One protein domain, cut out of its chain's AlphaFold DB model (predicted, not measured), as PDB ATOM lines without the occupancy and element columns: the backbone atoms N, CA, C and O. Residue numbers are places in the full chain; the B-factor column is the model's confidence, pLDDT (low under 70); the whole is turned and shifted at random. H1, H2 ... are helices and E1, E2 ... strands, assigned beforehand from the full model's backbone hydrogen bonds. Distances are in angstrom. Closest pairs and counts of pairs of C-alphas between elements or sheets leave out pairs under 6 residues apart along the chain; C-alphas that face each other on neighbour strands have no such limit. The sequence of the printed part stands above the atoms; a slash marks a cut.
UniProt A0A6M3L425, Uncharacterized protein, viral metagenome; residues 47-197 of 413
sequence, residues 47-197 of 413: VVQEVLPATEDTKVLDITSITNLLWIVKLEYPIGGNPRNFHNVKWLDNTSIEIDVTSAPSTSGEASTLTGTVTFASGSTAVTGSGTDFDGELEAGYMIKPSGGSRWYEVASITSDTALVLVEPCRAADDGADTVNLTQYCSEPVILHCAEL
ATOM      1  N   VAL A  47     162.650 148.769 228.476       96.00
ATOM      2  CA  VAL A  47     163.119 147.793 227.481       96.00
ATOM      3  C   VAL A  47     161.936 147.358 226.630       96.00
ATOM      4  O   VAL A  47     161.080 146.613 227.110       96.00
ATOM      5  N   VAL A  48     161.922 147.810 225.382       95.38
ATOM      6  CA  VAL A  48     160.893 147.504 224.384       95.38
ATOM      7  C   VAL A  48     161.473 146.534 223.359       95.38
ATOM      8  O   VAL A  48     162.679 146.515 223.111       95.38
ATOM      9  N   GLN A  49     160.630 145.651 222.832       95.44
ATOM     10  CA  GLN A  49     161.003 144.767 221.738       95.44
ATOM     11  C   GLN A  49     160.473 145.363 220.437       95.44
ATOM     12  O   GLN A  49     159.264 145.499 220.282       95.44
ATOM     13  N   GLU A  50     161.384 145.670 219.526       93.50
ATOM     14  CA  GLU A  50     161.092 146.187 218.196       93.50
ATOM     15  C   GLU A  50     161.449 145.123 217.160       93.50
ATOM     16  O   GLU A  50     162.484 144.460 217.262       93.50
ATOM     17  N   VAL A  51     160.572 144.929 216.178       90.50
ATOM     18  CA  VAL A  51     160.781 143.966 215.092       90.50
ATOM     19  C   VAL A  51     160.985 144.750 213.809       90.50
ATOM     20  O   VAL A  51     160.102 145.495 213.385       90.50
ATOM     21  N   LEU A  52     162.162 144.592 213.212       88.75
ATOM     22  CA  LEU A  52     162.549 145.281 211.991       88.75
ATOM     23  C   LEU A  52     162.828 144.263 210.881       88.75
ATOM     24  O   LEU A  52     163.324 143.175 211.169       88.75
ATOM     25  N   PRO A  53     162.531 144.591 209.618       85.44
ATOM     26  CA  PRO A  53     162.895 143.743 208.494       85.44
ATOM     27  C   PRO A  53     164.412 143.782 208.300       85.44
ATOM     28  O   PRO A  53     165.017 144.858 208.326       85.44
ATOM     29  N   ALA A  54     165.042 142.631 208.078       85.69
ATOM     30  CA  ALA A  54     166.390 142.635 207.534       85.69
ATOM     31  C   ALA A  54     166.384 143.263 206.134       85.69
ATOM     32  O   ALA A  54     165.431 143.097 205.371       85.69
ATOM     33  N   THR A  55     167.449 143.988 205.794       82.44
ATOM     34  CA  THR A  55     167.646 144.456 204.421       82.44
ATOM     35  C   THR A  55     168.487 143.428 203.674       82.44
ATOM     36  O   THR A  55     169.486 142.921 204.184       82.44
ATOM     37  N   GLU A  56     168.049 143.111 202.468       80.88
ATOM     38  CA  GLU A  56     168.659 142.129 201.584       80.88
ATOM     39  C   GLU A  56     170.130 142.438 201.279       80.88
ATOM     40  O   GLU A  56     170.501 143.593 201.058       80.88
ATOM     41  N   ASP A  57     170.971 141.395 201.280       84.69
ATOM     42  CA  ASP A  57     172.397 141.461 200.933       84.69
ATOM     43  C   ASP A  57     173.211 142.494 201.734       84.69
ATOM     44  O   ASP A  57     174.360 142.812 201.406       84.69
ATOM     45  N   THR A  58     172.663 142.996 202.843       90.56
ATOM     46  CA  THR A  58     173.327 143.974 203.696       90.56
ATOM     47  C   THR A  58     173.179 143.639 205.168       90.56
ATOM     48  O   THR A  58     172.134 143.250 205.670       90.56
ATOM     49  N   LYS A  59     174.263 143.845 205.912       94.06
ATOM     50  CA  LYS A  59     174.255 143.742 207.376       94.06
ATOM     51  C   LYS A  59     173.727 145.018 208.030       94.06
ATOM     52  O   LYS A  59     173.733 145.107 209.251       94.06
ATOM     53  N   VAL A  60     173.344 146.019 207.238       94.81
ATOM     54  CA  VAL A  60     172.876 147.313 207.726       94.81
ATOM     55  C   VAL A  60     171.374 147.267 207.979       94.81
ATOM     56  O   VAL A  60     170.610 146.844 207.119       94.81
ATOM     57  N   LEU A  61     170.964 147.731 209.155       93.62
ATOM     58  CA  LEU A  61     169.577 147.836 209.580       93.62
ATOM     59  C   LEU A  61     169.224 149.307 209.816       93.62
ATOM     60  O   LEU A  61     169.921 149.997 210.566       93.62
ATOM     61  N   ASP A  62     168.146 149.770 209.183       92.69
ATOM     62  CA  ASP A  62     167.563 151.092 209.422       92.69
ATOM     63  C   ASP A  62     166.724 151.066 210.705       92.69
ATOM     64  O   ASP A  62     165.785 150.283 210.840       92.69
ATOM     65  N   ILE A  63     167.074 151.931 211.654       95.44
ATOM     66  CA  ILE A  63     166.419 152.068 212.959       95.44
ATOM     67  C   ILE A  63     165.663 153.397 213.092       95.44
ATOM     68  O   ILE A  63     165.211 153.738 214.184       95.44
ATOM     69  N   THR A  64     165.486 154.145 211.997       92.38
ATOM     70  CA  THR A  64     164.827 155.466 211.983       92.38
ATOM     71  C   THR A  64     163.391 155.428 212.515       92.38
ATOM     72  O   THR A  64     162.906 156.419 213.057       92.38
ATOM     73  N   SER A  65     162.695 154.291 212.399       89.50
ATOM     74  CA  SER A  65     161.327 154.139 212.911       89.50
ATOM     75  C   SER A  65     161.238 154.035 214.436       89.50
ATOM     76  O   SER A  65     160.144 154.182 214.981       89.50
ATOM     77  N   ILE A  66     162.348 153.772 215.134       93.50
ATOM     78  CA  ILE A  66     162.353 153.602 216.590       93.50
ATOM     79  C   ILE A  66     162.469 154.976 217.250       93.50
ATOM     80  O   ILE A  66     163.531 155.595 217.305       93.50
ATOM     81  N   THR A  67     161.353 155.464 217.783       94.25
ATOM     82  CA  THR A  67     161.324 156.722 218.533       94.25
ATOM     83  C   THR A  67     161.923 156.553 219.924       94.25
ATOM     84  O   THR A  67     161.814 155.485 220.514       94.25
ATOM     85  N   ASN A  68     162.487 157.624 220.493       95.25
ATOM     86  CA  ASN A  68     162.964 157.647 221.881       95.25
ATOM     87  C   ASN A  68     164.064 156.622 222.219       95.25
ATOM     88  O   ASN A  68     164.296 156.340 223.396       95.25
ATOM     89  N   LEU A  69     164.756 156.088 221.212       96.75
ATOM     90  CA  LEU A  69     165.850 155.143 221.393       96.75
ATOM     91  C   LEU A  69     167.010 155.793 222.158       96.75
ATOM     92  O   LEU A  69     167.568 156.804 221.735       96.75
ATOM     93  N   LEU A  70     167.399 155.182 223.274       95.94
ATOM     94  CA  LEU A  70     168.604 155.536 224.019       95.94
ATOM     95  C   LEU A  70     169.793 154.685 223.571       95.94
ATOM     96  O   LEU A  70     170.868 155.213 223.303       95.94
ATOM     97  N   TRP A  71     169.610 153.362 223.513       95.75
ATOM     98  CA  TRP A  71     170.590 152.415 222.977       95.75
ATOM     99  C   TRP A  71     169.944 151.056 222.684       95.75
ATOM    100  O   TRP A  71     168.844 150.753 223.140       95.75
ATOM    101  N   ILE A  72     170.657 150.194 221.962       95.56
ATOM    102  CA  ILE A  72     170.235 148.810 221.715       95.56
ATOM    103  C   ILE A  72     170.814 147.919 222.813       95.56
ATOM    104  O   ILE A  72     172.021 147.915 223.053       95.56
ATOM    105  N   VAL A  73     169.953 147.174 223.502       95.06
ATOM    106  CA  VAL A  73     170.341 146.250 224.578       95.06
ATOM    107  C   VAL A  73     170.869 144.942 224.002       95.06
ATOM    108  O   VAL A  73     171.865 144.413 224.489       95.06
ATOM    109  N   LYS A  74     170.171 144.392 223.004       94.25
ATOM    110  CA  LYS A  74     170.534 143.150 222.312       94.25
ATOM    111  C   LYS A  74     169.793 143.058 220.981       94.25
ATOM    112  O   LYS A  74     168.679 143.565 220.867       94.25
ATOM    113  N   LEU A  75     170.405 142.376 220.022       95.31
ATOM    114  CA  LEU A  75     169.830 142.068 218.718       95.31
ATOM    115  C   LEU A  75     169.748 140.551 218.574       95.31
ATOM    116  O   LEU A  75     170.739 139.881 218.842       95.31
ATOM    117  N   GLU A  76     168.592 140.014 218.197       94.62
ATOM    118  CA  GLU A  76     168.376 138.589 217.925       94.62
ATOM    119  C   GLU A  76     168.156 138.370 216.425       94.62
ATOM    120  O   GLU A  76     167.247 138.960 215.839       94.62
ATOM    121  N   TYR A  77     169.003 137.537 215.817       92.44
ATOM    122  CA  TYR A  77     168.915 137.158 214.408       92.44
ATOM    123  C   TYR A  77     169.704 135.854 214.156       92.44
ATOM    124  O   TYR A  77     170.787 135.712 214.704       92.44
ATOM    125  N   PRO A  78     169.215 134.886 213.361       91.19
ATOM    126  CA  PRO A  78     167.808 134.714 213.021       91.19
ATOM    127  C   PRO A  78     166.967 134.531 214.294       91.19
ATOM    128  O   PRO A  78     167.463 134.070 215.330       91.19
ATOM    129  N   ILE A  79     165.694 134.917 214.229       89.00
ATOM    130  CA  ILE A  79     164.785 134.864 215.379       89.00
ATOM    131  C   ILE A  79     164.405 133.422 215.747       89.00
ATOM    132  O   ILE A  79     164.384 132.529 214.903       89.00
ATOM    133  N   GLY A  80     164.094 133.174 217.024       83.69
ATOM    134  CA  GLY A  80     163.467 131.914 217.454       83.69
ATOM    135  C   GLY A  80     164.419 130.727 217.642       83.69
ATOM    136  O   GLY A  80     163.974 129.627 217.974       83.69
ATOM    137  N   GLY A  81     165.730 130.934 217.495       85.44
ATOM    138  CA  GLY A  81     166.734 129.920 217.817       85.44
ATOM    139  C   GLY A  81     166.646 129.445 219.276       85.44
ATOM    140  O   GLY A  81     166.345 130.220 220.189       85.44
ATOM    141  N   ASN A  82     166.945 128.163 219.520       86.94
ATOM    142  CA  ASN A  82     167.093 127.612 220.869       86.94
ATOM    143  C   ASN A  82     168.482 126.959 221.043       86.94
ATOM    144  O   ASN A  82     168.676 125.831 220.583       86.94
ATOM    145  N   PRO A  83     169.453 127.626 221.701       89.56
ATOM    146  CA  PRO A  83     169.334 128.914 222.393       89.56
ATOM    147  C   PRO A  83     169.182 130.099 221.429       89.56
ATOM    148  O   PRO A  83     169.563 130.007 220.266       89.56
ATOM    149  N   ARG A  84     168.662 131.223 221.937       91.25
ATOM    150  CA  ARG A  84     168.528 132.469 221.167       91.25
ATOM    151  C   ARG A  84     169.889 132.945 220.657       91.25
ATOM    152  O   ARG A  84     170.867 132.935 221.413       91.25
ATOM    153  N   ASN A  85     169.928 133.395 219.407       91.69
ATOM    154  CA  ASN A  85     171.135 133.877 218.742       91.69
ATOM    155  C   ASN A  85     171.220 135.398 218.864       91.69
ATOM    156  O   ASN A  85     170.661 136.128 218.051       91.69
ATOM    157  N   PHE A  86     171.875 135.878 219.924       94.12
ATOM    158  CA  PHE A  86     172.111 137.309 220.102       94.12
ATOM    159  C   PHE A  86     173.422 137.741 219.445       94.12
ATOM    160  O   PHE A  86     174.458 137.114 219.672       94.12
ATOM    161  N   HIS A  87     173.374 138.840 218.699       93.75
ATOM    162  CA  HIS A  87     174.506 139.409 217.973       93.75
ATOM    163  C   HIS A  87     174.899 140.777 218.527       93.75
ATOM    164  O   HIS A  87     174.086 141.500 219.111       93.75
ATOM    165  N   ASN A  88     176.170 141.129 218.328       93.31
ATOM    166  CA  ASN A  88     176.648 142.481 218.581       93.31
ATOM    167  C   ASN A  88     176.142 143.424 217.482       93.31
ATOM    168  O   ASN A  88     175.860 143.008 216.358       93.31
ATOM    169  N   VAL A  89     176.061 144.709 217.818       94.94
ATOM    170  CA  VAL A  89     175.698 145.772 216.879       94.94
ATOM    171  C   VAL A  89     176.800 146.813 216.829       94.94
ATOM    172  O   VAL A  89     177.407 147.144 217.853       94.94
ATOM    173  N   LYS A  90     177.043 147.355 215.641       95.81
ATOM    174  CA  LYS A  90     177.963 148.467 215.423       95.81
ATOM    175  C   LYS A  90     177.181 149.649 214.873       95.81
ATOM    176  O   LYS A  90     176.547 149.549 213.833       95.81
ATOM    177  N   TRP A  91     177.238 150.776 215.568       96.31
ATOM    178  CA  TRP A  91     176.614 152.011 215.100       96.31
ATOM    179  C   TRP A  91     177.365 152.547 213.881       96.31
ATOM    180  O   TRP A  91     178.592 152.678 213.927       96.31
ATOM    181  N   LEU A  92     176.636 152.836 212.804       96.81
ATOM    182  CA  LEU A  92     177.179 153.498 211.617       96.81
ATOM    183  C   LEU A  92     176.903 155.002 211.678       96.81
ATOM    184  O   LEU A  92     177.807 155.809 211.467       96.81
ATOM    185  N   ASP A  93     175.675 155.360 212.042       95.75
ATOM    186  CA  ASP A  93     175.217 156.723 212.305       95.75
ATOM    187  C   ASP A  93     174.043 156.703 213.309       95.75
ATOM    188  O   ASP A  93     173.838 155.709 213.996       95.75
ATOM    189  N   ASN A  94     173.286 157.797 213.442       93.50
ATOM    190  CA  ASN A  94     172.161 157.887 214.387       93.50
ATOM    191  C   ASN A  94     170.886 157.155 213.919       93.50
ATOM    192  O   ASN A  94     169.916 157.093 214.669       93.50
ATOM    193  N   THR A  95     170.868 156.662 212.685       95.88
ATOM    194  CA  THR A  95     169.702 156.085 211.998       95.88
ATOM    195  C   THR A  95     169.945 154.662 211.509       95.88
ATOM    196  O   THR A  95     168.998 153.987 211.122       95.88
ATOM    197  N   SER A  96     171.183 154.171 211.546       95.81
ATOM    198  CA  SER A  96     171.546 152.857 211.032       95.81
ATOM    199  C   SER A  96     172.614 152.153 211.869       95.81
ATOM    200  O   SER A  96     173.535 152.756 212.439       95.81
ATOM    201  N   ILE A  97     172.491 150.828 211.925       97.06
ATOM    202  CA  ILE A  97     173.418 149.929 212.618       97.06
ATOM    203  C   ILE A  97     173.852 148.800 211.688       97.06
ATOM    204  O   ILE A  97     173.119 148.414 210.790       97.06
ATOM    205  N   GLU A  98     175.024 148.235 211.931       96.38
ATOM    206  CA  GLU A  98     175.539 147.041 211.267       96.38
ATOM    207  C   GLU A  98     175.460 145.845 212.231       96.38
ATOM    208  O   GLU A  98     175.918 145.930 213.377       96.38
ATOM    209  N   ILE A  99     174.867 144.741 211.777       94.62
ATOM    210  CA  ILE A  99     174.717 143.489 212.524       94.62
ATOM    211  C   ILE A  99     175.995 142.651 212.390       94.62
ATOM    212  O   ILE A  99     176.460 142.375 211.282       94.62
ATOM    213  N   ASP A 100     176.544 142.189 213.515       94.50
ATOM    214  CA  ASP A 100     177.726 141.319 213.556       94.50
ATOM    215  C   ASP A 100     177.360 139.852 213.254       94.50
ATOM    216  O   ASP A 100     177.270 138.994 214.139       94.50
ATOM    217  N   VAL A 101     177.067 139.582 211.981       91.88
ATOM    218  CA  VAL A 101     176.768 138.252 211.421       91.88
ATOM    219  C   VAL A 101     177.795 137.879 210.358       91.88
ATOM    220  O   VAL A 101     178.397 138.748 209.726       91.88
ATOM    221  N   THR A 102     178.022 136.586 210.129       90.56
ATOM    222  CA  THR A 102     178.999 136.104 209.134       90.56
ATOM    223  C   THR A 102     178.499 136.313 207.705       90.56
ATOM    224  O   THR A 102     179.211 136.909 206.891       90.56
ATOM    225  N   SER A 103     177.258 135.924 207.422       88.69
ATOM    226  CA  SER A 103     176.548 136.178 206.164       88.69
ATOM    227  C   SER A 103     175.542 137.314 206.327       88.69
ATOM    228  O   SER A 103     174.928 137.445 207.383       88.69
ATOM    229  N   ALA A 104     175.395 138.145 205.291       86.69
ATOM    230  CA  ALA A 104     174.277 139.079 205.225       86.69
ATOM    231  C   ALA A 104     172.947 138.304 205.118       86.69
ATOM    232  O   ALA A 104     172.966 137.149 204.673       86.69
ATOM    233  N   PRO A 105     171.830 138.916 205.533       85.25
ATOM    234  CA  PRO A 105     170.493 138.386 205.318       85.25
ATOM    235  C   PRO A 105     170.231 137.962 203.869       85.25
ATOM    236  O   PRO A 105     170.668 138.615 202.921       85.25
ATOM    237  N   SER A 106     169.529 136.838 203.751       75.00
ATOM    238  CA  SER A 106     169.069 136.172 202.533       75.00
ATOM    239  C   SER A 106     168.244 137.021 201.566       75.00
ATOM    240  O   SER A 106     167.221 137.532 202.001       75.00
ATOM    241  N   THR A 107     168.515 137.034 200.258       53.25
ATOM    242  CA  THR A 107     167.566 137.480 199.211       53.25
ATOM    243  C   THR A 107     166.301 136.612 199.074       53.25
ATOM    244  O   THR A 107     165.524 136.787 198.140       53.25
ATOM    245  N   SER A 108     166.066 135.613 199.934       53.28
ATOM    246  CA  SER A 108     164.892 134.739 199.777       53.28
ATOM    247  C   SER A 108     163.565 135.402 200.164       53.28
ATOM    248  O   SER A 108     162.527 134.773 199.994       53.28
ATOM    249  N   GLY A 109     163.574 136.650 200.639       50.03
ATOM    250  CA  GLY A 109     162.366 137.455 200.800       50.03
ATOM    251  C   GLY A 109     162.654 138.921 200.550       50.03
ATOM    252  O   GLY A 109     162.961 139.665 201.482       50.03
ATOM    253  N   GLU A 110     162.543 139.331 199.288       50.88
ATOM    254  CA  GLU A 110     162.501 140.747 198.949       50.88
ATOM    255  C   GLU A 110     161.343 141.432 199.680       50.88
ATOM    256  O   GLU A 110     160.262 140.859 199.854       50.88
ATOM    257  N   ALA A 111     161.549 142.703 200.027       57.50
ATOM    258  CA  ALA A 111     160.460 143.612 200.337       57.50
ATOM    259  C   ALA A 111     159.633 143.902 199.084       57.50
ATOM    260  O   ALA A 111     159.718 144.972 198.487       57.50
ATOM    261  N   SER A 112     158.837 142.918 198.679       70.44
ATOM    262  CA  SER A 112     157.875 143.056 197.602       70.44
ATOM    263  C   SER A 112     156.549 143.572 198.152       70.44
ATOM    264  O   SER A 112     156.284 143.600 199.358       70.44
ATOM    265  N   THR A 113     155.733 144.069 197.240       79.06
ATOM    266  CA  THR A 113     154.420 144.616 197.532       79.06
ATOM    267  C   THR A 113     153.380 143.533 197.328       79.06
ATOM    268  O   THR A 113     153.334 142.955 196.242       79.06
ATOM    269  N   LEU A 114     152.531 143.293 198.325       85.69
ATOM    270  CA  LEU A 114     151.409 142.364 198.180       85.69
ATOM    271  C   LEU A 114     150.464 142.832 197.079       85.69
ATOM    272  O   LEU A 114     150.191 144.032 196.957       85.69
ATOM    273  N   THR A 115     149.959 141.896 196.281       90.62
ATOM    274  CA  THR A 115     148.932 142.223 195.293       90.62
ATOM    275  C   THR A 115     147.621 142.586 195.982       90.62
ATOM    276  O   THR A 115     147.308 142.114 197.070       90.62
ATOM    277  N   GLY A 116     146.828 143.457 195.357       91.56
ATOM    278  CA  GLY A 116     145.476 143.769 195.822       91.56
ATOM    279  C   GLY A 116     145.393 144.861 196.891       91.56
ATOM    280  O   GLY A 116     146.175 145.809 196.922       91.56
ATOM    281  N   THR A 117     144.331 144.797 197.693       93.25
ATOM    282  CA  THR A 117     144.060 145.707 198.813       93.25
ATOM    283  C   THR A 117     144.078 144.921 200.110       93.25
ATOM    284  O   THR A 117     143.275 144.001 200.267       93.25
ATOM    285  N   VAL A 118     144.942 145.309 201.043       94.75
ATOM    286  CA  VAL A 118     145.083 144.665 202.355       94.75
ATOM    287  C   VAL A 118     144.436 145.555 203.407       94.75
ATOM    288  O   VAL A 118     144.748 146.732 203.506       94.75
ATOM    289  N   THR A 119     143.505 145.023 204.190       95.25
ATOM    290  CA  THR A 119     142.784 145.768 205.225       95.25
ATOM    291  C   THR A 119     143.198 145.287 206.603       95.25
ATOM    292  O   THR A 119     142.978 144.130 206.971       95.25
ATOM    293  N   PHE A 120     143.762 146.208 207.375       95.44
ATOM    294  CA  PHE A 120     144.096 146.017 208.773       95.44
ATOM    295  C   PHE A 120     142.983 146.615 209.633       95.44
ATOM    296  O   PHE A 120     142.516 147.718 209.364       95.44
ATOM    297  N   ALA A 121     142.555 145.886 210.664       95.88
ATOM    298  CA  ALA A 121     141.536 146.352 211.599       95.88
ATOM    299  C   ALA A 121     142.144 146.547 212.994       95.88
ATOM    300  O   ALA A 121     142.678 145.606 213.586       95.88
ATOM    301  N   SER A 122     142.043 147.756 213.542       95.50
ATOM    302  CA  SER A 122     142.553 148.105 214.870       95.50
ATOM    303  C   SER A 122     142.042 147.144 215.946       95.50
ATOM    304  O   SER A 122     140.841 146.920 216.094       95.50
ATOM    305  N   GLY A 123     142.961 146.609 216.749       94.38
ATOM    306  CA  GLY A 123     142.662 145.658 217.819       94.38
ATOM    307  C   GLY A 123     142.336 144.239 217.341       94.38
ATOM    308  O   GLY A 123     142.025 143.390 218.176       94.38
ATOM    309  N   SER A 124     142.435 143.955 216.040       96.88
ATOM    310  CA  SER A 124     142.228 142.630 215.445       96.88
ATOM    311  C   SER A 124     143.550 142.005 215.003       96.88
ATOM    312  O   SER A 124     144.443 142.705 214.532       96.88
ATOM    313  N   THR A 125     143.674 140.680 215.115       97.31
ATOM    314  CA  THR A 125     144.741 139.903 214.456       97.31
ATOM    315  C   THR A 125     144.360 139.478 213.039       97.31
ATOM    316  O   THR A 125     145.225 139.075 212.274       97.31
ATOM    317  N   ALA A 126     143.079 139.532 212.673       97.06
ATOM    318  CA  ALA A 126     142.634 139.168 211.336       97.06
ATOM    319  C   ALA A 126     142.916 140.306 210.350       97.06
ATOM    320  O   ALA A 126     142.522 141.449 210.597       97.06
ATOM    321  N   VAL A 127     143.543 139.958 209.229       96.56
ATOM    322  CA  VAL A 127     143.788 140.840 208.086       96.56
ATOM    323  C   VAL A 127     143.014 140.287 206.900       96.56
ATOM    324  O   VAL A 127     143.098 139.093 206.596       96.56
ATOM    325  N   THR A 128     142.235 141.146 206.247       96.56
ATOM    326  CA  THR A 128     141.430 140.767 205.083       96.56
ATOM    327  C   THR A 128     141.981 141.398 203.819       96.56
ATOM    328  O   THR A 128     142.412 142.546 203.806       96.56
ATOM    329  N   GLY A 129     141.960 140.633 202.740       95.81
ATOM    330  CA  GLY A 129     142.416 141.039 201.426       95.81
ATOM    331  C   GLY A 129     141.268 141.165 200.428       95.81
ATOM    332  O   GLY A 129     140.234 140.508 200.553       95.81
ATOM    333  N   SER A 130     141.449 142.003 199.413       94.75
ATOM    334  CA  SER A 130     140.613 142.040 198.212       94.75
ATOM    335  C   SER A 130     141.516 142.067 196.986       94.75
ATOM    336  O   SER A 130     142.283 143.013 196.803       94.75
ATOM    337  N   GLY A 131     141.440 141.021 196.160       93.81
ATOM    338  CA  GLY A 131     142.343 140.836 195.018       93.81
ATOM    339  C   GLY A 131     143.796 140.552 195.415       93.81
ATOM    340  O   GLY A 131     144.688 140.863 194.634       93.81
ATOM    341  N   THR A 132     144.007 140.038 196.626       94.62
ATOM    342  CA  THR A 132     145.295 139.580 197.160       94.62
ATOM    343  C   THR A 132     145.520 138.103 196.825       94.62
ATOM    344  O   THR A 132     144.545 137.379 196.608       94.62
ATOM    345  N   ASP A 133     146.778 137.662 196.830       93.62
ATOM    346  CA  ASP A 133     147.186 136.252 196.731       93.62
ATOM    347  C   ASP A 133     148.058 135.862 197.938       93.62
ATOM    348  O   ASP A 133     149.232 135.537 197.808       93.62
ATOM    349  N   PHE A 134     147.512 135.957 199.158       94.25
ATOM    350  CA  PHE A 134     148.308 135.720 200.369       94.25
ATOM    351  C   PHE A 134     148.926 134.321 200.432       94.25
ATOM    352  O   PHE A 134     150.041 134.206 200.921       94.25
ATOM    353  N   ASP A 135     148.238 133.276 199.966       93.25
ATOM    354  CA  ASP A 135     148.751 131.897 200.024       93.25
ATOM    355  C   ASP A 135     149.906 131.672 199.031       93.25
ATOM    356  O   ASP A 135     150.806 130.879 199.296       93.25
ATOM    357  N   GLY A 136     149.905 132.391 197.901       89.12
ATOM    358  CA  GLY A 136     150.993 132.371 196.925       89.12
ATOM    359  C   GLY A 136     152.145 133.337 197.228       89.12
ATOM    360  O   GLY A 136     153.277 133.076 196.817       89.12
ATOM    361  N   GLU A 137     151.877 134.450 197.917       88.44
ATOM    362  CA  GLU A 137     152.842 135.540 198.136       88.44
ATOM    363  C   GLU A 137     153.497 135.538 199.521       88.44
ATOM    364  O   GLU A 137     154.553 136.149 199.694       88.44
ATOM    365  N   LEU A 138     152.877 134.904 200.516       89.81
ATOM    366  CA  LEU A 138     153.326 134.931 201.905       89.81
ATOM    367  C   LEU A 138     153.459 133.520 202.469       89.81
ATOM    368  O   LEU A 138     152.785 132.584 202.056       89.81
ATOM    369  N   GLU A 139     154.263 133.400 203.519       86.50
ATOM    370  CA  GLU A 139     154.255 132.235 204.398       86.50
ATOM    371  C   GLU A 139     154.098 132.682 205.858       86.50
ATOM    372  O   GLU A 139     154.322 133.844 206.218       86.50
ATOM    373  N   ALA A 140     153.706 131.756 206.736       85.12
ATOM    374  CA  ALA A 140     153.717 132.021 208.172       85.12
ATOM    375  C   ALA A 140     155.146 132.365 208.640       85.12
ATOM    376  O   ALA A 140     156.105 131.682 208.287       85.12
ATOM    377  N   GLY A 141     155.274 133.416 209.451       78.75
ATOM    378  CA  GLY A 141     156.544 133.995 209.895       78.75
ATOM    379  C   GLY A 141     157.011 135.197 209.067       78.75
ATOM    380  O   GLY A 141     157.919 135.906 209.501       78.75
ATOM    381  N   TYR A 142     156.387 135.476 207.916       86.06
ATOM    382  CA  TYR A 142     156.693 136.685 207.149       86.06
ATOM    383  C   TYR A 142     156.202 137.917 207.914       86.06
ATOM    384  O   TYR A 142     155.159 137.887 208.568       86.06
ATOM    385  N   MET A 143     156.932 139.024 207.821       86.19
ATOM    386  CA  MET A 143     156.486 140.319 208.330       86.19
ATOM    387  C   MET A 143     155.729 141.056 207.235       86.19
ATOM    388  O   MET A 143     156.208 141.063 206.113       86.19
ATOM    389  N   ILE A 144     154.621 141.726 207.546       89.56
ATOM    390  CA  ILE A 144     153.895 142.626 206.639       89.56
ATOM    391  C   ILE A 144     153.686 143.997 207.289       89.56
ATOM    392  O   ILE A 144     153.573 144.097 208.512       89.56
ATOM    393  N   LYS A 145     153.619 145.071 206.501       88.56
ATOM    394  CA  LYS A 145     153.392 146.432 207.015       88.56
ATOM    395  C   LYS A 145     152.477 147.242 206.089       88.56
ATOM    396  O   LYS A 145     152.803 147.336 204.906       88.56
ATOM    397  N   PRO A 146     151.390 147.864 206.595       89.38
ATOM    398  CA  PRO A 146     150.562 148.753 205.782       89.38
ATOM    399  C   PRO A 146     151.347 149.988 205.326       89.38
ATOM    400  O   PRO A 146     152.234 150.479 206.034       89.38
ATOM    401  N   SER A 147     151.001 150.525 204.160       83.06
ATOM    402  CA  SER A 147     151.615 151.726 203.607       83.06
ATOM    403  C   SER A 147     151.351 152.933 204.510       83.06
ATOM    404  O   SER A 147     150.221 153.299 204.819       83.06
ATOM    405  N   GLY A 148     152.426 153.516 205.041       79.50
ATOM    406  CA  GLY A 148     152.337 154.570 206.061       79.50
ATOM    407  C   GLY A 148     152.104 154.074 207.492       79.50
ATOM    408  O   GLY A 148     152.059 154.895 208.407       79.50
ATOM    409  N   GLY A 149     152.023 152.758 207.707       81.38
ATOM    410  CA  GLY A 149     151.967 152.163 209.033       81.38
ATOM    411  C   GLY A 149     153.187 152.511 209.888       81.38
ATOM    412  O   GLY A 149     154.296 152.761 209.405       81.38
ATOM    413  N   SER A 150     152.986 152.488 211.196       78.75
ATOM    414  CA  SER A 150     154.002 152.754 212.209       78.75
ATOM    415  C   SER A 150     154.899 151.548 212.490       78.75
ATOM    416  O   SER A 150     156.042 151.741 212.901       78.75
ATOM    417  N   ARG A 151     154.440 150.312 212.230       82.19
ATOM    418  CA  ARG A 151     155.212 149.091 212.517       82.19
ATOM    419  C   ARG A 151     154.965 147.932 211.551       82.19
ATOM    420  O   ARG A 151     154.014 147.947 210.778       82.19
ATOM    421  N   TRP A 152     155.830 146.927 211.647       86.12
ATOM    422  CA  TRP A 152     155.707 145.634 210.976       86.12
ATOM    423  C   TRP A 152     154.934 144.627 211.838       86.12
ATOM    424  O   TRP A 152     155.008 144.680 213.065       86.12
ATOM    425  N   TYR A 153     154.219 143.706 211.191       87.44
ATOM    426  CA  TYR A 153     153.389 142.671 211.808       87.44
ATOM    427  C   TYR A 153     153.781 141.281 211.314       87.44
ATOM    428  O   TYR A 153     153.851 141.067 210.111       87.44
ATOM    429  N   GLU A 154     153.980 140.322 212.215       87.50
ATOM    430  CA  GLU A 154     154.277 138.933 211.843       87.50
ATOM    431  C   GLU A 154     152.997 138.175 211.456       87.50
ATOM    432  O   GLU A 154     152.006 138.186 212.196       87.50
ATOM    433  N   VAL A 155     153.023 137.487 210.316       91.56
ATOM    434  CA  VAL A 155     151.962 136.597 209.836       91.56
ATOM    435  C   VAL A 155     152.003 135.299 210.644       91.56
ATOM    436  O   VAL A 155     152.901 134.481 210.481       91.56
ATOM    437  N   ALA A 156     151.012 135.072 211.508       90.12
ATOM    438  CA  ALA A 156     150.887 133.832 212.278       90.12
ATOM    439  C   ALA A 156     150.443 132.649 211.410       90.12
ATOM    440  O   ALA A 156     150.926 131.531 211.577       90.12
ATOM    441  N   SER A 157     149.478 132.878 210.519       94.94
ATOM    442  CA  SER A 157     148.948 131.850 209.619       94.94
ATOM    443  C   SER A 157     148.177 132.475 208.468       94.94
ATOM    444  O   SER A 157     147.477 133.467 208.671       94.94
ATOM    445  N   ILE A 158     148.206 131.842 207.302       96.62
ATOM    446  CA  ILE A 158     147.402 132.229 206.140       96.62
ATOM    447  C   ILE A 158     146.204 131.284 206.070       96.62
ATOM    448  O   ILE A 158     146.345 130.070 206.194       96.62
ATOM    449  N   THR A 159     145.004 131.856 205.994       97.19
ATOM    450  CA  THR A 159     143.740 131.098 205.986       97.19
ATOM    451  C   THR A 159     143.204 130.922 204.566       97.19
ATOM    452  O   THR A 159     142.559 129.917 204.277       97.19
ATOM    453  N   SER A 160     143.451 131.903 203.694       97.06
ATOM    454  CA  SER A 160     143.180 131.871 202.255       97.06
ATOM    455  C   SER A 160     143.939 133.001 201.551       97.06
ATOM    456  O   SER A 160     144.462 133.894 202.218       97.06
ATOM    457  N   ASP A 161     143.867 133.051 200.218       96.50
ATOM    458  CA  ASP A 161     144.397 134.131 199.363       96.50
ATOM    459  C   ASP A 161     143.987 135.544 199.824       96.50
ATOM    460  O   ASP A 161     144.666 136.530 199.548       96.50
ATOM    461  N   THR A 162     142.875 135.659 200.554       96.31
ATOM    462  CA  THR A 162     142.274 136.920 201.013       96.31
ATOM    463  C   THR A 162     142.132 137.029 202.527       96.31
ATOM    464  O   THR A 162     141.423 137.915 203.012       96.31
ATOM    465  N   ALA A 163     142.717 136.119 203.301       96.62
ATOM    466  CA  ALA A 163     142.629 136.171 204.753       96.62
ATOM    467  C   ALA A 163     143.875 135.583 205.409       96.62
ATOM    468  O   ALA A 163     144.237 134.431 205.172       96.62
ATOM    469  N   LEU A 164     144.477 136.347 206.312       97.56
ATOM    470  CA  LEU A 164     145.552 135.875 207.177       97.56
ATOM    471  C   LEU A 164     145.321 136.326 208.620       97.56
ATOM    472  O   LEU A 164     144.486 137.186 208.912       97.56
ATOM    473  N   VAL A 165     146.064 135.712 209.530       96.69
ATOM    474  CA  VAL A 165     146.060 136.011 210.959       96.69
ATOM    475  C   VAL A 165     147.458 136.458 211.345       96.69
ATOM    476  O   VAL A 165     148.433 135.800 210.999       96.69
ATOM    477  N   LEU A 166     147.547 137.562 212.070       95.38
ATOM    478  CA  LEU A 166     148.771 138.097 212.650       95.38
ATOM    479  C   LEU A 166     149.034 137.493 214.029       95.38
ATOM    480  O   LEU A 166     148.105 137.109 214.743       95.38
ATOM    481  N   VAL A 167     150.302 137.464 214.434       89.38
ATOM    482  CA  VAL A 167     150.702 137.012 215.779       89.38
ATOM    483  C   VAL A 167     150.153 137.944 216.862       89.38
ATOM    484  O   VAL A 167     149.772 137.495 217.944       89.38
ATOM    485  N   GLU A 168     150.065 139.242 216.569       90.12
ATOM    486  CA  GLU A 168     149.577 140.263 217.493       90.12
ATOM    487  C   GLU A 168     148.540 141.199 216.849       90.12
ATOM    488  O   GLU A 168     148.550 141.383 215.630       90.12
ATOM    489  N   PRO A 169     147.623 141.794 217.641       95.19
ATOM    490  CA  PRO A 169     146.607 142.692 217.105       95.19
ATOM    491  C   PRO A 169     147.185 143.951 216.439       95.19
ATOM    492  O   PRO A 169     148.193 144.508 216.893       95.19
ATOM    493  N   CYS A 170     146.503 144.446 215.404       92.12
ATOM    494  CA  CYS A 170     146.841 145.700 214.737       92.12
ATOM    495  C   CYS A 170     146.682 146.908 215.676       92.12
ATOM    496  O   CYS A 170     145.733 146.977 216.464       92.12
ATOM    497  N   ARG A 171     147.598 147.879 215.606       90.00
ATOM    498  CA  ARG A 171     147.502 149.137 216.360       90.00
ATOM    499  C   ARG A 171     146.491 150.078 215.709       90.00
ATOM    500  O   ARG A 171     146.312 150.076 214.500       90.00
ATOM    501  N   ALA A 172     145.907 150.965 216.514       88.94
ATOM    502  CA  ALA A 172     144.954 151.964 216.027       88.94
ATOM    503  C   ALA A 172     145.531 152.920 214.968       88.94
ATOM    504  O   ALA A 172     144.787 153.429 214.140       88.94
ATOM    505  N   ALA A 173     146.844 153.169 214.992       86.81
ATOM    506  CA  ALA A 173     147.521 154.020 214.011       86.81
ATOM    507  C   ALA A 173     147.674 153.366 212.627       86.81
ATOM    508  O   ALA A 173     147.927 154.069 211.656       86.81
ATOM    509  N   ASP A 174     147.509 152.046 212.551       90.88
ATOM    510  CA  ASP A 174     147.719 151.246 211.345       90.88
ATOM    511  C   ASP A 174     146.377 150.680 210.823       90.88
ATOM    512  O   ASP A 174     146.355 149.694 210.090       90.88
ATOM    513  N   ASP A 175     145.250 151.268 211.251       92.94
ATOM    514  CA  ASP A 175     143.887 150.887 210.862       92.94
ATOM    515  C   ASP A 175     143.539 151.381 209.454       92.94
ATOM    516  O   ASP A 175     143.805 152.532 209.103       92.94
ATOM    517  N   GLY A 176     142.870 150.534 208.674       91.25
ATOM    518  CA  GLY A 176     142.334 150.899 207.369       91.25
ATOM    519  C   GLY A 176     142.750 149.969 206.234       91.25
ATOM    520  O   GLY A 176     143.488 148.997 206.400       91.25
ATOM    521  N   ALA A 177     142.206 150.273 205.056       88.25
ATOM    522  CA  ALA A 177     142.533 149.587 203.817       88.25
ATOM    523  C   ALA A 177     143.753 150.240 203.166       88.25
ATOM    524  O   ALA A 177     143.734 151.428 202.843       88.25
ATOM    525  N   ASP A 178     144.779 149.437 202.937       86.81
ATOM    526  CA  ASP A 178     145.941 149.782 202.144       86.81
ATOM    527  C   ASP A 178     145.682 149.374 200.693       86.81
ATOM    528  O   ASP A 178     145.746 148.200 200.314       86.81
ATOM    529  N   THR A 179     145.255 150.346 199.894       75.38
ATOM    530  CA  THR A 179     144.913 150.138 198.488       75.38
ATOM    531  C   THR A 179     146.136 150.367 197.613       75.38
ATOM    532  O   THR A 179     146.724 151.443 197.684       75.38
ATOM    533  N   VAL A 180     146.390 149.424 196.695       58.59
ATOM    534  CA  VAL A 180     147.445 149.442 195.663       58.59
ATOM    535  C   VAL A 180     148.813 149.050 196.210       58.59
ATOM    536  O   VAL A 180     149.478 149.911 196.750       58.59
ATOM    537  N   ASN A 181     149.244 147.796 195.999       61.66
ATOM    538  CA  ASN A 181     150.639 147.313 195.990       61.66
ATOM    539  C   ASN A 181     151.648 148.148 196.808       61.66
ATOM    540  O   ASN A 181     152.666 148.586 196.281       61.66
ATOM    541  N   LEU A 182     151.368 148.410 198.079       63.44
ATOM    542  CA  LEU A 182     152.251 149.196 198.945       63.44
ATOM    543  C   LEU A 182     152.484 148.505 200.287       63.44
ATOM    544  O   LEU A 182     153.379 148.912 201.027       63.44
ATOM    545  N   THR A 183     151.735 147.439 200.579       65.50
ATOM    546  CA  THR A 183     151.982 146.602 201.746       65.50
ATOM    547  C   THR A 183     153.261 145.810 201.505       65.50
ATOM    548  O   THR A 183     153.295 144.923 200.655       65.50
ATOM    549  N   GLN A 184     154.318 146.174 202.222       72.00
ATOM    550  CA  GLN A 184     155.632 145.545 202.107       72.00
ATOM    551  C   GLN A 184     155.656 144.253 202.932       72.00
ATOM    552  O   GLN A 184     155.009 144.215 203.985       72.00
ATOM    553  N   TYR A 185     156.413 143.232 202.505       69.75
ATOM    554  CA  TYR A 185     156.692 142.043 203.326       69.75
ATOM    555  C   TYR A 185     158.192 141.756 203.539       69.75
ATOM    556  O   TYR A 185     159.023 142.358 202.886       69.75
ATOM    557  N   CYS A 186     158.580 140.905 204.493       67.25
ATOM    558  CA  CYS A 186     159.979 140.486 204.701       67.25
ATOM    559  C   CYS A 186     160.034 139.077 205.307       67.25
ATOM    560  O   CYS A 186     159.289 138.792 206.246       67.25
ATOM    561  N   SER A 187     160.918 138.206 204.806       70.88
ATOM    562  CA  SER A 187     161.033 136.811 205.269       70.88
ATOM    563  C   SER A 187     162.011 136.605 206.433       70.88
ATOM    564  O   SER A 187     162.023 135.538 207.038       70.88
ATOM    565  N   GLU A 188     162.863 137.588 206.740       82.88
ATOM    566  CA  GLU A 188     163.931 137.459 207.740       82.88
ATOM    567  C   GLU A 188     163.896 138.622 208.754       82.88
ATOM    568  O   GLU A 188     164.703 139.549 208.678       82.88
ATOM    569  N   PRO A 189     162.959 138.624 209.720       87.50
ATOM    570  CA  PRO A 189     162.913 139.668 210.737       87.50
ATOM    571  C   PRO A 189     164.139 139.648 211.656       87.50
ATOM    572  O   PRO A 189     164.697 138.604 211.999       87.50
ATOM    573  N   VAL A 190     164.492 140.835 212.133       91.06
ATOM    574  CA  VAL A 190     165.463 141.084 213.192       91.06
ATOM    575  C   VAL A 190     164.706 141.603 214.408       91.06
ATOM    576  O   VAL A 190     163.948 142.569 214.313       91.06
ATOM    577  N   ILE A 191     164.925 140.992 215.574       94.00
ATOM    578  CA  ILE A 191     164.371 141.503 216.831       94.00
ATOM    579  C   ILE A 191     165.425 142.356 217.532       94.00
ATOM    580  O   ILE A 191     166.472 141.861 217.955       94.00
ATOM    581  N   LEU A 192     165.120 143.637 217.722       95.31
ATOM    582  CA  LEU A 192     165.870 144.532 218.589       95.31
ATOM    583  C   LEU A 192     165.202 144.611 219.954       95.31
ATOM    584  O   LEU A 192     164.000 144.810 220.085       95.31
ATOM    585  N   HIS A 193     166.002 144.501 221.002       95.62
ATOM    586  CA  HIS A 193     165.581 144.921 222.327       95.62
ATOM    587  C   HIS A 193     166.174 146.296 222.586       95.62
ATOM    588  O   HIS A 193     167.379 146.431 222.818       95.62
ATOM    589  N   CYS A 194     165.323 147.305 222.525       95.88
ATOM    590  CA  CYS A 194     165.677 148.708 222.607       95.88
ATOM    591  C   CYS A 194     165.536 149.193 224.045       95.88
ATOM    592  O   CYS A 194     164.560 148.887 224.725       95.88
ATOM    593  N   ALA A 195     166.531 149.931 224.522       97.06
ATOM    594  CA  ALA A 195     166.384 150.782 225.686       97.06
ATOM    595  C   ALA A 195     165.817 152.114 225.201       97.06
ATOM    596  O   ALA A 195     166.493 152.835 224.471       97.06
ATOM    597  N   GLU A 196     164.596 152.433 225.604       97.31
ATOM    598  CA  GLU A 196     163.890 153.650 225.215       97.31
ATOM    599  C   GLU A 196     163.671 154.582 226.408       97.31
ATOM    600  O   GLU A 196     163.713 154.164 227.576       97.31
ATOM    601  N   LEU A 197     163.427 155.863 226.109       97.69
ATOM    602  CA  LEU A 197     162.924 156.802 227.103       97.69
ATOM    603  C   LEU A 197     161.579 156.317 227.631       97.69
ATOM    604  O   LEU A 197     160.676 155.950 226.879       97.69
TER     605      LEU A 197
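This is residues 47 to 197 of the 413 residues of an uncharacterized protein of viral metagenome (UniProt A0A6M3L425). Two lobes stand side by side: one holds two small three-stranded sheets partly face to face, E1 E13 E3 and E2 E5 E4, and the other is one seven-stranded sheet curled like part of a barrel, left open between E11 and E12, with the short helix H1 beside its strands. Residues 100 to 116 cross from the first lobe to the second, and residues 187 to 188 lead back into E13. The 151 printed residues have 13 named strands and one named helix, H1 between E7 and E8; the class is mostly strand, with under half of the residues in named elements. The large sheet has the order E11 E6 E7 E10 E9 E8 E12, and the three sheets are antiparallel. The whole is compact, with a radius of gyration of the C-alphas of 15.4 A and spans of 42 by 32 by 28 A.

E1, residues 47 to 53, begins at C-alpha 47 (163.119, 147.793, 227.481) and is 19.4 A long. E2 is residues 60 to 62, E3 residues 69 to 76, 17.1 A, E4 residues 89 to 91 and E5 residues 96 to 99. E6 is residues 117 to 120, starting at (144.060, 145.707, 198.813), and E7 residues 126 to 130, 13.6 A. H1 is residues 134 to 137, E8 residues 143 to 145, E9 residues 153 to 160, 17.7 A, and E10 residues 163 to 166. E11 is residues 176 to 179, E12 residues 184 to 186, and E13, residues 189 to 196, 20.2 A, ends at (163.890, 153.650, 225.215).

E1 and E3 are the edge strands beside E13, with N 50 and O 192 at 2.8 A and N 73 and O 193 at 2.8 A. E3 bends by 60 degrees at residue 73. E5 is the inner strand between E2 and E4, with N 61 and O 97 at 2.8 A and N 90 and O 98 at 2.9 A; E4 and E5 are a hairpin. The closest C-alphas of E3 and E4, those of Leu 75 and Val 89, are 7.2 A apart. In the large, strongly twisted sheet, E6 and E7 are a hairpin, with N 119 and O 128 within hydrogen-bond range at 2.7 A. E8, E9 and E10 are a meander, each strand the antiparallel neighbour of the one before; E9 bends by 69 degrees at residue 156, and N 144 and O 153 are 2.8 A apart. H1 is on this sheet, over none of its strands, at a height over the sheet of 7.2 A; it is too short for an O i to N i+4 pair, and its one O i to N i+3 pair is not within range. The closest C-alphas of E1 and E12, those of Pro 53 and Cys 186, are 5.8 A apart.

The two C-alphas farthest apart, those of Leu 70 and Gly 131, are 41.8 A apart. The printed part has no cut. The links E3 to E4 and E5 to E6 are long. The mean pLDDT of the printed part is 88.7; residues 107 to 111, 180 to 183 and 185 to 186 are under 70.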